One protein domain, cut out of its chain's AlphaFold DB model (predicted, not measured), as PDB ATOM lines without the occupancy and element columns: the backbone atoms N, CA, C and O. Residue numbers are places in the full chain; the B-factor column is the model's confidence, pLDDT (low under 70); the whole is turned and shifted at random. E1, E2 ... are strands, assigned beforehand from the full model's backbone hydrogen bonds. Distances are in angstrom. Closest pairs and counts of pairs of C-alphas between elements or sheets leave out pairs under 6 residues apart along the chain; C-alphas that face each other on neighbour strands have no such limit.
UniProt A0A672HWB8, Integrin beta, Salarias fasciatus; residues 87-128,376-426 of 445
ATOM      1  N   ILE A  87     -50.284 -25.602 -21.801       92.25
ATOM      2  CA  ILE A  87     -49.243 -25.665 -22.830       92.25
ATOM      3  C   ILE A  87     -49.063 -27.125 -23.239       92.25
ATOM      4  O   ILE A  87     -48.422 -27.910 -22.546       92.25
ATOM      5  N   VAL A  88     -49.600 -27.473 -24.405       95.06
ATOM      6  CA  VAL A  88     -49.648 -28.858 -24.884       95.06
ATOM      7  C   VAL A  88     -48.362 -29.267 -25.613       95.06
ATOM      8  O   VAL A  88     -47.976 -30.432 -25.589       95.06
ATOM      9  N   GLU A  89     -47.704 -28.335 -26.307       93.25
ATOM     10  CA  GLU A  89     -46.439 -28.584 -27.010       93.25
ATOM     11  C   GLU A  89     -45.525 -27.358 -26.872       93.25
ATOM     12  O   GLU A  89     -45.878 -26.271 -27.335       93.25
ATOM     13  N   ALA A  90     -44.357 -27.535 -26.246       92.06
ATOM     14  CA  ALA A  90     -43.342 -26.495 -26.053       92.06
ATOM     15  C   ALA A  90     -41.927 -27.042 -26.276       92.06
ATOM     16  O   ALA A  90     -41.097 -27.123 -25.372       92.06
ATOM     17  N   ARG A  91     -41.649 -27.435 -27.516       90.62
ATOM     18  CA  ARG A  91     -40.313 -27.794 -27.985       90.62
ATOM     19  C   ARG A  91     -39.357 -26.612 -27.761       90.62
ATOM     20  O   ARG A  91     -39.753 -25.463 -28.010       90.62
ATOM     21  N   PRO A  92     -38.133 -26.865 -27.269       89.19
ATOM     22  CA  PRO A  92     -37.157 -25.819 -27.006       89.19
ATOM     23  C   PRO A  92     -36.694 -25.173 -28.311       89.19
ATOM     24  O   PRO A  92     -36.619 -25.832 -29.348       89.19
ATOM     25  N   LEU A  93     -36.366 -23.883 -28.241       86.81
ATOM     26  CA  LEU A  93     -35.852 -23.152 -29.392       86.81
ATOM     27  C   LEU A  93     -34.481 -23.705 -29.796       86.81
ATOM     28  O   LEU A  93     -33.584 -23.814 -28.959       86.81
ATOM     29  N   ASN A  94     -34.297 -23.995 -31.080       80.06
ATOM     30  CA  ASN A  94     -32.992 -24.275 -31.670       80.06
ATOM     31  C   ASN A  94     -32.786 -23.337 -32.871       80.06
ATOM     32  O   ASN A  94     -33.720 -22.956 -33.571       80.06
ATOM     33  N   ALA A  95     -31.556 -22.872 -33.050       65.00
ATOM     34  CA  ALA A  95     -31.252 -21.810 -34.009       65.00
ATOM     35  C   ALA A  95     -30.083 -22.168 -34.933       65.00
ATOM     36  O   ALA A  95     -29.574 -21.299 -35.633       65.00
ATOM     37  N   VAL A  96     -29.667 -23.437 -34.932       66.81
ATOM     38  CA  VAL A  96     -28.607 -23.960 -35.797       66.81
ATOM     39  C   VAL A  96     -29.208 -25.054 -36.670       66.81
ATOM     40  O   VAL A  96     -29.756 -26.036 -36.162       66.81
ATOM     41  N   PHE A  97     -29.141 -24.862 -37.985       65.88
ATOM     42  CA  PHE A  97     -29.614 -25.832 -38.964       65.88
ATOM     43  C   PHE A  97     -28.535 -26.897 -39.220       65.88
ATOM     44  O   PHE A  97     -27.733 -26.778 -40.135       65.88
ATOM     45  N   GLU A  98     -28.509 -27.958 -38.411       64.88
ATOM     46  CA  GLU A  98     -27.630 -29.128 -38.623       64.88
ATOM     47  C   GLU A  98     -28.395 -30.299 -39.271       64.88
ATOM     48  O   GLU A  98     -28.315 -31.444 -38.829       64.88
ATOM     49  N   GLY A  99     -29.248 -30.018 -40.263       59.50
ATOM     50  CA  GLY A  99     -30.103 -31.041 -40.889       59.50
ATOM     51  C   GLY A  99     -31.214 -31.601 -39.983       59.50
ATOM     52  O   GLY A  99     -31.803 -32.633 -40.299       59.50
ATOM     53  N   ARG A 100     -31.510 -30.930 -38.861       65.12
ATOM     54  CA  ARG A 100     -32.635 -31.222 -37.953       65.12
ATOM     55  C   ARG A 100     -33.788 -30.238 -38.173       65.12
ATOM     56  O   ARG A 100     -33.604 -29.180 -38.767       65.12
ATOM     57  N   GLU A 101     -34.970 -30.574 -37.656       69.75
ATOM     58  CA  GLU A 101     -36.112 -29.652 -37.634       69.75
ATOM     59  C   GLU A 101     -35.775 -28.415 -36.781       69.75
ATOM     60  O   GLU A 101     -35.411 -28.533 -35.604       69.75
ATOM     61  N   LEU A 102     -35.879 -27.230 -37.388       79.00
ATOM     62  CA  LEU A 102     -35.708 -25.955 -36.701       79.00
ATOM     63  C   LEU A 102     -36.989 -25.556 -35.968       79.00
ATOM     64  O   LEU A 102     -38.085 -25.561 -36.522       79.00
ATOM     65  N   VAL A 103     -36.825 -25.148 -34.720       85.06
ATOM     66  CA  VAL A 103     -37.853 -24.666 -33.810       85.06
ATOM     67  C   VAL A 103     -37.483 -23.233 -33.457       85.06
ATOM     68  O   VAL A 103     -36.755 -22.964 -32.505       85.06
ATOM     69  N   GLN A 104     -37.992 -22.298 -34.250       84.94
ATOM     70  CA  GLN A 104     -37.745 -20.868 -34.058       84.94
ATOM     71  C   GLN A 104     -38.781 -20.189 -33.171       84.94
ATOM     72  O   GLN A 104     -38.595 -19.034 -32.798       84.94
ATOM     73  N   MET A 105     -39.851 -20.896 -32.806       88.50
ATOM     74  CA  MET A 105     -40.910 -20.363 -31.963       88.50
ATOM     75  C   MET A 105     -41.413 -21.405 -30.960       88.50
ATOM     76  O   MET A 105     -41.530 -22.592 -31.278       88.50
ATOM     77  N   SER A 106     -41.712 -20.956 -29.741       91.06
ATOM     78  CA  SER A 106     -42.242 -21.782 -28.658       91.06
ATOM     79  C   SER A 106     -43.169 -20.958 -27.753       91.06
ATOM     80  O   SER A 106     -42.859 -19.789 -27.504       91.06
ATOM     81  N   PRO A 107     -44.281 -21.521 -27.242       93.31
ATOM     82  CA  PRO A 107     -44.776 -22.887 -27.465       93.31
ATOM     83  C   PRO A 107     -45.381 -23.080 -28.866       93.31
ATOM     84  O   PRO A 107     -45.709 -22.116 -29.550       93.31
ATOM     85  N   GLN A 108     -45.528 -24.331 -29.310       91.31
ATOM     86  CA  GLN A 108     -46.121 -24.664 -30.614       91.31
ATOM     87  C   GLN A 108     -47.617 -24.965 -30.523       91.31
ATOM     88  O   GLN A 108     -48.322 -24.840 -31.525       91.31
ATOM     89  N   ARG A 109     -48.104 -25.380 -29.346       93.56
ATOM     90  CA  ARG A 109     -49.525 -25.650 -29.117       93.56
ATOM     91  C   ARG A 109     -49.932 -25.279 -27.697       93.56
ATOM     92  O   ARG A 109     -49.342 -25.762 -26.734       93.56
ATOM     93  N   ILE A 110     -50.974 -24.464 -27.593       92.06
ATOM     94  CA  ILE A 110     -51.606 -24.048 -26.339       92.06
ATOM     95  C   ILE A 110     -53.088 -24.411 -26.435       92.06
ATOM     96  O   ILE A 110     -53.686 -24.237 -27.491       92.06
ATOM     97  N   ASN A 111     -53.682 -24.914 -25.363       93.00
ATOM     98  CA  ASN A 111     -55.119 -25.063 -25.209       93.00
ATOM     99  C   ASN A 111     -55.618 -23.994 -24.227       93.00
ATOM    100  O   ASN A 111     -55.080 -23.847 -23.131       93.00
ATOM    101  N   LEU A 112     -56.625 -23.226 -24.638       90.44
ATOM    102  CA  LEU A 112     -57.137 -22.086 -23.883       90.44
ATOM    103  C   LEU A 112     -58.605 -22.317 -23.541       90.44
ATOM    104  O   LEU A 112     -59.451 -22.403 -24.430       90.44
ATOM    105  N   LYS A 113     -58.918 -22.358 -22.244       90.88
ATOM    106  CA  LYS A 113     -60.294 -22.301 -21.747       90.88
ATOM    107  C   LYS A 113     -60.510 -20.932 -21.122       90.88
ATOM    108  O   LYS A 113     -59.974 -20.653 -20.055       90.88
ATOM    109  N   MET A 114     -61.265 -20.079 -21.805       88.44
ATOM    110  CA  MET A 114     -61.456 -18.689 -21.396       88.44
ATOM    111  C   MET A 114     -62.845 -18.457 -20.806       88.44
ATOM    112  O   MET A 114     -63.844 -19.011 -21.269       88.44
ATOM    113  N   ARG A 115     -62.901 -17.603 -19.789       88.25
ATOM    114  CA  ARG A 115     -64.116 -17.025 -19.239       88.25
ATOM    115  C   ARG A 115     -64.482 -15.771 -20.040       88.25
ATOM    116  O   ARG A 115     -63.640 -14.886 -20.192       88.25
ATOM    117  N   PRO A 116     -65.734 -15.649 -20.516       86.69
ATOM    118  CA  PRO A 116     -66.182 -14.459 -21.230       86.69
ATOM    119  C   PRO A 116     -65.935 -13.168 -20.441       86.69
ATOM    120  O   PRO A 116     -66.232 -13.083 -19.251       86.69
ATOM    121  N   GLY A 117     -65.380 -12.165 -21.115       84.06
ATOM    122  CA  GLY A 117     -65.023 -10.861 -20.564       84.06
ATOM    123  C   GLY A 117     -63.733 -10.829 -19.742       84.06
ATOM    124  O   GLY A 117     -63.212  -9.737 -19.527       84.06
ATOM    125  N   LEU A 118     -63.203 -11.973 -19.289       86.50
ATOM    126  CA  LEU A 118     -61.976 -12.029 -18.491       86.50
ATOM    127  C   LEU A 118     -60.770 -12.305 -19.406       86.50
ATOM    128  O   LEU A 118     -60.687 -13.397 -19.977       86.50
ATOM    129  N   PRO A 119     -59.823 -11.364 -19.555       88.75
ATOM    130  CA  PRO A 119     -58.695 -11.554 -20.455       88.75
ATOM    131  C   PRO A 119     -57.723 -12.633 -19.957       88.75
ATOM    132  O   PRO A 119     -57.533 -12.822 -18.755       88.75
ATOM    133  N   SER A 120     -57.079 -13.330 -20.891       90.50
ATOM    134  CA  SER A 120     -56.012 -14.302 -20.628       90.50
ATOM    135  C   SER A 120     -54.747 -13.913 -21.380       90.50
ATOM    136  O   SER A 120     -54.831 -13.447 -22.515       90.50
ATOM    137  N   SER A 121     -53.580 -14.157 -20.784       90.44
ATOM    138  CA  SER A 121     -52.292 -13.836 -21.404       90.44
ATOM    139  C   SER A 121     -51.370 -15.042 -21.464       90.44
ATOM    140  O   SER A 121     -51.300 -15.829 -20.523       90.44
ATOM    141  N   PHE A 122     -50.614 -15.156 -22.551       89.75
ATOM    142  CA  PHE A 122     -49.517 -16.113 -22.676       89.75
ATOM    143  C   PHE A 122     -48.350 -15.497 -23.447       89.75
ATOM    144  O   PHE A 122     -48.510 -14.514 -24.177       89.75
ATOM    145  N   ASN A 123     -47.170 -16.084 -23.262       91.06
ATOM    146  CA  ASN A 123     -45.937 -15.633 -23.889       91.06
ATOM    147  C   ASN A 123     -45.566 -16.548 -25.056       91.06
ATOM    148  O   ASN A 123     -45.609 -17.770 -24.928       91.06
ATOM    149  N   VAL A 124     -45.140 -15.939 -26.159       91.06
ATOM    150  CA  VAL A 124     -44.556 -16.637 -27.308       91.06
ATOM    151  C   VAL A 124     -43.127 -16.158 -27.496       91.06
ATOM    152  O   VAL A 124     -42.904 -14.979 -27.755       91.06
ATOM    153  N   SER A 125     -42.157 -17.055 -27.359       90.75
ATOM    154  CA  SER A 125     -40.746 -16.753 -27.585       90.75
ATOM    155  C   SER A 125     -40.355 -17.072 -29.021       90.75
ATOM    156  O   SER A 125     -40.767 -18.097 -29.567       90.75
ATOM    157  N   PHE A 126     -39.505 -16.227 -29.598       88.69
ATOM    158  CA  PHE A 126     -38.967 -16.403 -30.942       88.69
ATOM    159  C   PHE A 126     -37.444 -16.289 -30.935       88.69
ATOM    160  O   PHE A 126     -36.888 -15.456 -30.219       88.69
ATOM    161  N   LYS A 127     -36.758 -17.101 -31.742       86.62
ATOM    162  CA  LYS A 127     -35.314 -16.985 -31.964       86.62
ATOM    163  C   LYS A 127     -34.994 -17.086 -33.450       86.62
ATOM    164  O   LYS A 127     -35.382 -18.042 -34.127       86.62
ATOM    165  N   ARG A 128     -34.256 -16.099 -33.960       84.00
ATOM    166  CA  ARG A 128     -33.823 -16.075 -35.360       84.00
ATOM    167  C   ARG A 128     -32.711 -17.104 -35.583       84.00
ATOM    168  O   ARG A 128     -31.669 -17.035 -34.935       84.00
ATOM    169  N   THR A 376     -42.634 -10.414 -37.297       87.88
ATOM    170  CA  THR A 376     -44.056 -10.100 -37.119       87.88
ATOM    171  C   THR A 376     -44.784 -11.338 -36.618       87.88
ATOM    172  O   THR A 376     -44.691 -12.401 -37.234       87.88
ATOM    173  N   LEU A 377     -45.491 -11.203 -35.499       87.44
ATOM    174  CA  LEU A 377     -46.412 -12.210 -34.988       87.44
ATOM    175  C   LEU A 377     -47.844 -11.736 -35.233       87.44
ATOM    176  O   LEU A 377     -48.220 -10.668 -34.760       87.44
ATOM    177  N   SER A 378     -48.633 -12.543 -35.929       86.94
ATOM    178  CA  SER A 378     -50.037 -12.273 -36.253       86.94
ATOM    179  C   SER A 378     -50.893 -13.524 -36.022       86.94
ATOM    180  O   SER A 378     -50.402 -14.548 -35.531       86.94
ATOM    181  N   HIS A 379     -52.184 -13.435 -36.328       85.88
ATOM    182  CA  HIS A 379     -53.118 -14.557 -36.331       85.88
ATOM    183  C   HIS A 379     -53.864 -14.637 -37.663       85.88
ATOM    184  O   HIS A 379     -54.055 -13.632 -38.344       85.88
ATOM    185  N   ASP A 380     -54.329 -15.840 -37.992       83.31
ATOM    186  CA  ASP A 380     -55.332 -16.042 -39.037       83.31
ATOM    187  C   ASP A 380     -56.732 -15.635 -38.520       83.31
ATOM    188  O   ASP A 380     -56.885 -15.179 -37.391       83.31
ATOM    189  N   ASN A 381     -57.780 -15.848 -39.319       83.12
ATOM    190  CA  ASN A 381     -59.158 -15.468 -38.987       83.12
ATOM    191  C   ASN A 381     -59.596 -15.862 -37.563       83.12
ATOM    192  O   ASN A 381     -59.625 -17.044 -37.202       83.12
ATOM    193  N   LEU A 382     -60.021 -14.862 -36.791       84.06
ATOM    194  CA  LEU A 382     -60.603 -15.041 -35.466       84.06
ATOM    195  C   LEU A 382     -62.134 -15.114 -35.538       84.06
ATOM    196  O   LEU A 382     -62.740 -14.487 -36.407       84.06
ATOM    197  N   PRO A 383     -62.787 -15.832 -34.608       87.06
ATOM    198  CA  PRO A 383     -64.218 -15.675 -34.378       87.06
ATOM    199  C   PRO A 383     -64.566 -14.237 -33.963       87.06
ATOM    200  O   PRO A 383     -63.817 -13.626 -33.205       87.06
ATOM    201  N   ASP A 384     -65.743 -13.743 -34.359       84.56
ATOM    202  CA  ASP A 384     -66.214 -12.375 -34.056       84.56
ATOM    203  C   ASP A 384     -66.208 -12.024 -32.557       84.56
ATOM    204  O   ASP A 384     -66.158 -10.859 -32.164       84.56
ATOM    205  N   ASP A 385     -66.302 -13.042 -31.702       85.88
ATOM    206  CA  ASP A 385     -66.313 -12.911 -30.254       85.88
ATOM    207  C   ASP A 385     -64.938 -13.077 -29.605       85.88
ATOM    208  O   ASP A 385     -64.873 -13.184 -28.387       85.88
ATOM    209  N   VAL A 386     -63.840 -13.090 -30.357       87.12
ATOM    210  CA  VAL A 386     -62.481 -13.178 -29.809       87.12
ATOM    211  C   VAL A 386     -61.671 -11.972 -30.256       87.12
ATOM    212  O   VAL A 386     -61.581 -11.670 -31.440       87.12
ATOM    213  N   ARG A 387     -61.044 -11.291 -29.296       87.94
ATOM    214  CA  ARG A 387     -60.063 -10.234 -29.555       87.94
ATOM    215  C   ARG A 387     -58.698 -10.655 -29.060       87.94
ATOM    216  O   ARG A 387     -58.602 -11.263 -27.994       87.94
ATOM    217  N   VAL A 388     -57.667 -10.290 -29.812       89.75
ATOM    218  CA  VAL A 388     -56.263 -10.490 -29.460       89.75
ATOM    219  C   VAL A 388     -55.587  -9.124 -29.423       89.75
ATOM    220  O   VAL A 388     -55.901  -8.260 -30.230       89.75
ATOM    221  N   VAL A 389     -54.673  -8.917 -28.479       90.69
ATOM    222  CA  VAL A 389     -53.763  -7.768 -28.463       90.69
ATOM    223  C   VAL A 389     -52.349  -8.280 -28.262       90.69
ATOM    224  O   VAL A 389     -52.053  -8.945 -27.265       90.69
ATOM    225  N   TYR A 390     -51.465  -7.953 -29.195       90.00
ATOM    226  CA  TYR A 390     -50.053  -8.289 -29.135       90.00
ATOM    227  C   TYR A 390     -49.275  -7.183 -28.442       90.00
ATOM    228  O   TYR A 390     -49.373  -6.011 -28.792       90.00
ATOM    229  N   THR A 391     -48.452  -7.560 -27.471       90.00
ATOM    230  CA  THR A 391     -47.466  -6.673 -26.851       90.00
ATOM    231  C   THR A 391     -46.066  -7.225 -27.139       90.00
ATOM    232  O   THR A 391     -45.656  -8.192 -26.483       90.00
ATOM    233  N   PRO A 392     -45.347  -6.685 -28.141       88.75
ATOM    234  CA  PRO A 392     -43.987  -7.120 -28.458       88.75
ATOM    235  C   PRO A 392     -43.010  -6.734 -27.336       88.75
ATOM    236  O   PRO A 392     -43.029  -5.606 -26.851       88.75
ATOM    237  N   MET A 393     -42.145  -7.666 -26.915       87.31
ATOM    238  CA  MET A 393     -41.106  -7.417 -25.903       87.31
ATOM    239  C   MET A 393     -39.718  -7.694 -26.491       87.31
ATOM    240  O   MET A 393     -39.182  -8.802 -26.396       87.31
ATOM    241  N   CYS A 394     -39.148  -6.668 -27.116       85.50
ATOM    242  CA  CYS A 394     -37.845  -6.669 -27.785       85.50
ATOM    243  C   CYS A 394     -37.234  -5.263 -27.743       85.50
ATOM    244  O   CYS A 394     -37.914  -4.302 -27.392       85.50
ATOM    245  N   THR A 395     -35.953  -5.145 -28.098       85.38
ATOM    246  CA  THR A 395     -35.207  -3.877 -28.043       85.38
ATOM    247  C   THR A 395     -35.831  -2.791 -28.925       85.38
ATOM    248  O   THR A 395     -35.955  -1.652 -28.491       85.38
ATOM    249  N   ASN A 396     -36.269  -3.155 -30.136       87.44
ATOM    250  CA  ASN A 396     -36.966  -2.262 -31.065       87.44
ATOM    251  C   ASN A 396     -38.395  -2.771 -31.290       87.44
ATOM    252  O   ASN A 396     -38.724  -3.345 -32.329       87.44
ATOM    253  N   SER A 397     -39.232  -2.632 -30.265       87.38
ATOM    254  CA  SER A 397     -40.634  -3.043 -30.307       87.38
ATOM    255  C   SER A 397     -41.511  -2.004 -31.001       87.38
ATOM    256  O   SER A 397     -41.456  -0.822 -30.655       87.38
ATOM    257  N   GLY A 398     -42.383  -2.455 -31.903       85.94
ATOM    258  CA  GLY A 398     -43.524  -1.663 -32.356       85.94
ATOM    259  C   GLY A 398     -44.539  -1.416 -31.225       85.94
ATOM    260  O   GLY A 398     -44.433  -2.007 -30.146       85.94
ATOM    261  N   PRO A 399     -45.541  -0.548 -31.441       89.12
ATOM    262  CA  PRO A 399     -46.611  -0.347 -30.468       89.12
ATOM    263  C   PRO A 399     -47.458  -1.623 -30.298       89.12
ATOM    264  O   PRO A 399     -47.501  -2.457 -31.207       89.12
ATOM    265  N   PRO A 400     -48.164  -1.790 -29.164       87.94
ATOM    266  CA  PRO A 400     -49.161  -2.843 -29.032       87.94
ATOM    267  C   PRO A 400     -50.232  -2.738 -30.123       87.94
ATOM    268  O   PRO A 400     -50.735  -1.645 -30.389       87.94
ATOM    269  N   GLY A 401     -50.588  -3.866 -30.733       87.88
ATOM    270  CA  GLY A 401     -51.514  -3.922 -31.865       87.88
ATOM    271  C   GLY A 401     -52.544  -5.034 -31.716       87.88
ATOM    272  O   GLY A 401     -52.267  -6.066 -31.106       87.88
ATOM    273  N   GLU A 402     -53.745  -4.831 -32.261       85.25
ATOM    274  CA  GLU A 402     -54.805  -5.851 -32.227       85.25
ATOM    275  C   GLU A 402     -54.564  -6.964 -33.256       85.25
ATOM    276  O   GLU A 402     -54.855  -8.121 -32.983       85.25
ATOM    277  N   ASN A 403     -53.960  -6.643 -34.405       82.62
ATOM    278  CA  ASN A 403     -53.778  -7.595 -35.510       82.62
ATOM    279  C   ASN A 403     -52.384  -8.236 -35.533       82.62
ATOM    280  O   ASN A 403     -52.232  -9.390 -35.931       82.62
ATOM    281  N   GLU A 404     -51.363  -7.500 -35.094       87.56
ATOM    282  CA  GLU A 404     -49.976  -7.952 -35.141       87.56
ATOM    283  C   GLU A 404     -49.121  -7.350 -34.022       87.56
ATOM    284  O   GLU A 404     -49.415  -6.282 -33.482       87.56
ATOM    285  N   GLY A 405     -48.038  -8.050 -33.689       88.19
ATOM    286  CA  GLY A 405     -46.930  -7.547 -32.888       88.19
ATOM    287  C   GLY A 405     -45.643  -7.566 -33.702       88.19
ATOM    288  O   GLY A 405     -45.296  -8.591 -34.289       88.19
ATOM    289  N   VAL A 406     -44.918  -6.447 -33.704       90.19
ATOM    290  CA  VAL A 406     -43.724  -6.256 -34.538       90.19
ATOM    291  C   VAL A 406     -42.489  -6.025 -33.671       90.19
ATOM    292  O   VAL A 406     -42.509  -5.217 -32.741       90.19
ATOM    293  N   CYS A 407     -41.411  -6.732 -33.999       89.94
ATOM    294  CA  CYS A 407     -40.064  -6.508 -33.489       89.94
ATOM    295  C   CYS A 407     -39.119  -6.254 -34.660       89.94
ATOM    296  O   CYS A 407     -38.925  -7.141 -35.491       89.94
ATOM    297  N   ASP A 408     -38.527  -5.065 -34.708       88.75
ATOM    298  CA  ASP A 408     -37.601  -4.670 -35.768       88.75
ATOM    299  C   ASP A 408     -36.136  -4.905 -35.363       88.75
ATOM    300  O   ASP A 408     -35.787  -4.976 -34.181       88.75
ATOM    301  N   ASN A 409     -35.256  -4.998 -36.363       86.31
ATOM    302  CA  ASN A 409     -33.804  -5.131 -36.190       86.31
ATOM    303  C   ASN A 409     -33.374  -6.297 -35.275       86.31
ATOM    304  O   ASN A 409     -32.402  -6.174 -34.533       86.31
ATOM    305  N   VAL A 410     -34.075  -7.431 -35.336       85.19
ATOM    306  CA  VAL A 410     -33.731  -8.648 -34.589       85.19
ATOM    307  C   VAL A 410     -32.497  -9.306 -35.211       85.19
ATOM    308  O   VAL A 410     -32.511  -9.741 -36.372       85.19
ATOM    309  N   GLY A 411     -31.419  -9.398 -34.438       83.88
ATOM    310  CA  GLY A 411     -30.166 -10.030 -34.836       83.88
ATOM    311  C   GLY A 411     -30.288 -11.541 -35.048       83.88
ATOM    312  O   GLY A 411     -31.180 -12.214 -34.531       83.88
ATOM    313  N   VAL A 412     -29.362 -12.113 -35.819       80.19
ATOM    314  CA  VAL A 412     -29.216 -13.575 -35.927       80.19
ATOM    315  C   VAL A 412     -28.842 -14.133 -34.549       80.19
ATOM    316  O   VAL A 412     -28.054 -13.519 -33.837       80.19
ATOM    317  N   GLN A 413     -29.433 -15.263 -34.145       77.56
ATOM    318  CA  GLN A 413     -29.344 -15.831 -32.787       77.56
ATOM    319  C   GLN A 413     -29.946 -14.967 -31.664       77.56
ATOM    320  O   GLN A 413     -29.972 -15.420 -30.515       77.56
ATOM    321  N   GLU A 414     -30.476 -13.774 -31.950       80.06
ATOM    322  CA  GLU A 414     -31.183 -12.983 -30.948       80.06
ATOM    323  C   GLU A 414     -32.515 -13.657 -30.603       80.06
ATOM    324  O   GLU A 414     -33.264 -14.124 -31.471       80.06
ATOM    325  N   GLN A 415     -32.795 -13.739 -29.303       76.25
ATOM    326  CA  GLN A 415     -34.053 -14.256 -28.793       76.25
ATOM    327  C   GLN A 415     -34.970 -13.094 -28.420       76.25
ATOM    328  O   GLN A 415     -34.721 -12.372 -27.453       76.25
ATOM    329  N   VAL A 416     -36.091 -12.987 -29.128       78.00
ATOM    330  CA  VAL A 416     -37.225 -12.168 -28.704       78.00
ATOM    331  C   VAL A 416     -37.928 -12.933 -27.587       78.00
ATOM    332  O   VAL A 416     -38.545 -13.980 -27.807       78.00
ATOM    333  N   ARG A 417     -37.747 -12.451 -26.350       63.00
ATOM    334  CA  ARG A 417     -38.112 -13.195 -25.135       63.00
ATOM    335  C   ARG A 417     -39.604 -13.504 -25.068       63.00
ATOM    336  O   ARG A 417     -39.947 -14.629 -24.707       63.00
ATOM    337  N   SER A 418     -40.474 -12.568 -25.446       62.78
ATOM    338  CA  SER A 418     -41.908 -12.849 -25.527       62.78
ATOM    339  C   SER A 418     -42.699 -11.824 -26.336       62.78
ATOM    340  O   SER A 418     -42.580 -10.627 -26.112       62.78
ATOM    341  N   PHE A 419     -43.617 -12.292 -27.173       67.69
ATOM    342  CA  PHE A 419     -44.841 -11.551 -27.473       67.69
ATOM    343  C   PHE A 419     -45.867 -11.921 -26.407       67.69
ATOM    344  O   PHE A 419     -46.177 -13.106 -26.247       67.69
ATOM    345  N   ARG A 420     -46.378 -10.941 -25.655       72.50
ATOM    346  CA  ARG A 420     -47.507 -11.186 -24.754       72.50
ATOM    347  C   ARG A 420     -48.788 -11.013 -25.556       72.50
ATOM    348  O   ARG A 420     -49.114  -9.900 -25.958       72.50
ATOM    349  N   SER A 421     -49.489 -12.115 -25.794       70.19
ATOM    350  CA  SER A 421     -50.794 -12.090 -26.459       70.19
ATOM    351  C   SER A 421     -51.874 -12.021 -25.389       70.19
ATOM    352  O   SER A 421     -51.937 -12.914 -24.548       70.19
ATOM    353  N   HIS A 422     -52.686 -10.966 -25.397       71.81
ATOM    354  CA  HIS A 422     -53.851 -10.816 -24.526       71.81
ATOM    355  C   HIS A 422     -55.098 -11.194 -25.305       71.81
ATOM    356  O   HIS A 422     -55.406 -10.556 -26.306       71.81
ATOM    357  N   LEU A 423     -55.804 -12.225 -24.858       76.00
ATOM    358  CA  LEU A 423     -57.023 -12.702 -25.490       76.00
ATOM    359  C   LEU A 423     -58.222 -12.378 -24.622       76.00
ATOM    360  O   LEU A 423     -58.198 -12.626 -23.419       76.00
ATOM    361  N   MET A 424     -59.287 -11.880 -25.237       77.69
ATOM    362  CA  MET A 424     -60.556 -11.631 -24.566       77.69
ATOM    363  C   MET A 424     -61.696 -12.201 -25.399       77.69
ATOM    364  O   MET A 424     -61.866 -11.831 -26.562       77.69
ATOM    365  N   GLN A 425     -62.503 -13.070 -24.789       75.56
ATOM    366  CA  GLN A 425     -63.756 -13.504 -25.394       75.56
ATOM    367  C   GLN A 425     -64.872 -12.515 -25.047       75.56
ATOM    368  O   GLN A 425     -65.178 -12.303 -23.875       75.56
ATOM    369  N   ILE A 426     -65.500 -11.919 -26.052       73.88
ATOM    370  CA  ILE A 426     -66.632 -11.011 -25.894       73.88
ATOM    371  C   ILE A 426     -67.895 -11.844 -25.626       73.88
ATOM    372  O   ILE A 426     -68.168 -12.799 -26.353       73.88
TER     373      ILE A 426
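What this domain is: This is residues 87 to 128 and 376 to 426 of the 445 residues of the protein "Integrin beta" of Salarias fasciatus (UniProt A0A672HWB8). What is the main picture? A strongly twisted slab of three long strands, E3, E7 and E5, runs along the longest axis, with the small pair E4 and E6 packed on its E5 side and the hairpin E1 and E2 beyond its E3 edge. What is it made of? The 93 printed residues have no named helix and seven named strands, E1 to E7; the class is all strand, though only 42 residues are in named elements, under half. The large sheet's order is E3, E7, E5, antiparallel. How large is it? It is compact, radius of gyration of the C-alphas 14.3 A, with spans of 44 by 29 by 19 A.

Where its parts are: Where does the printed part begin? E1, residues 87 to 89, begins at C-alpha 87 (-49.243, -25.665, -22.830); E2 is residues 109 to 113, and E3, residues 120 to 127, is 23.8 A long. What follows the cut? E4 is residues 376 to 378, E5 residues 386 to 393, 22.5 A, E6 residues 404 to 407, and E7 residues 415 to 425, 29.9 A, ending at C-alpha 425 (-63.756, -13.504, -25.394).

How they stand to each other: How do E1 and E2 stand? They are an antiparallel hairpin, with N 88 and O 109 2.9 A apart. E2 and E3 are near each other, and residues 105 to 106 pair antiparallel with residues 125 to 126 of E3. What joins the large sheet? Inner strand E7 has N 416 and O 126 of E3 at 2.8 A, and O 422 and N 389 of E5 at 2.8 A. Where are E4 and E6? They are antiparallel, with N 405 and O 377 2.8 A apart; the closest C-alphas of E5 and E6, Tyr 390 and Gly 405, are 4.9 A apart.

The domain as a whole: Is anything missing? Residues 129 to 375 are not printed, and C-alphas 128 and 376 are 12.0 A apart. Which link is long? E1 to E2, with 19 residues. Where is confidence low? Residues 95 to 101 and 417 to 419 are under 70.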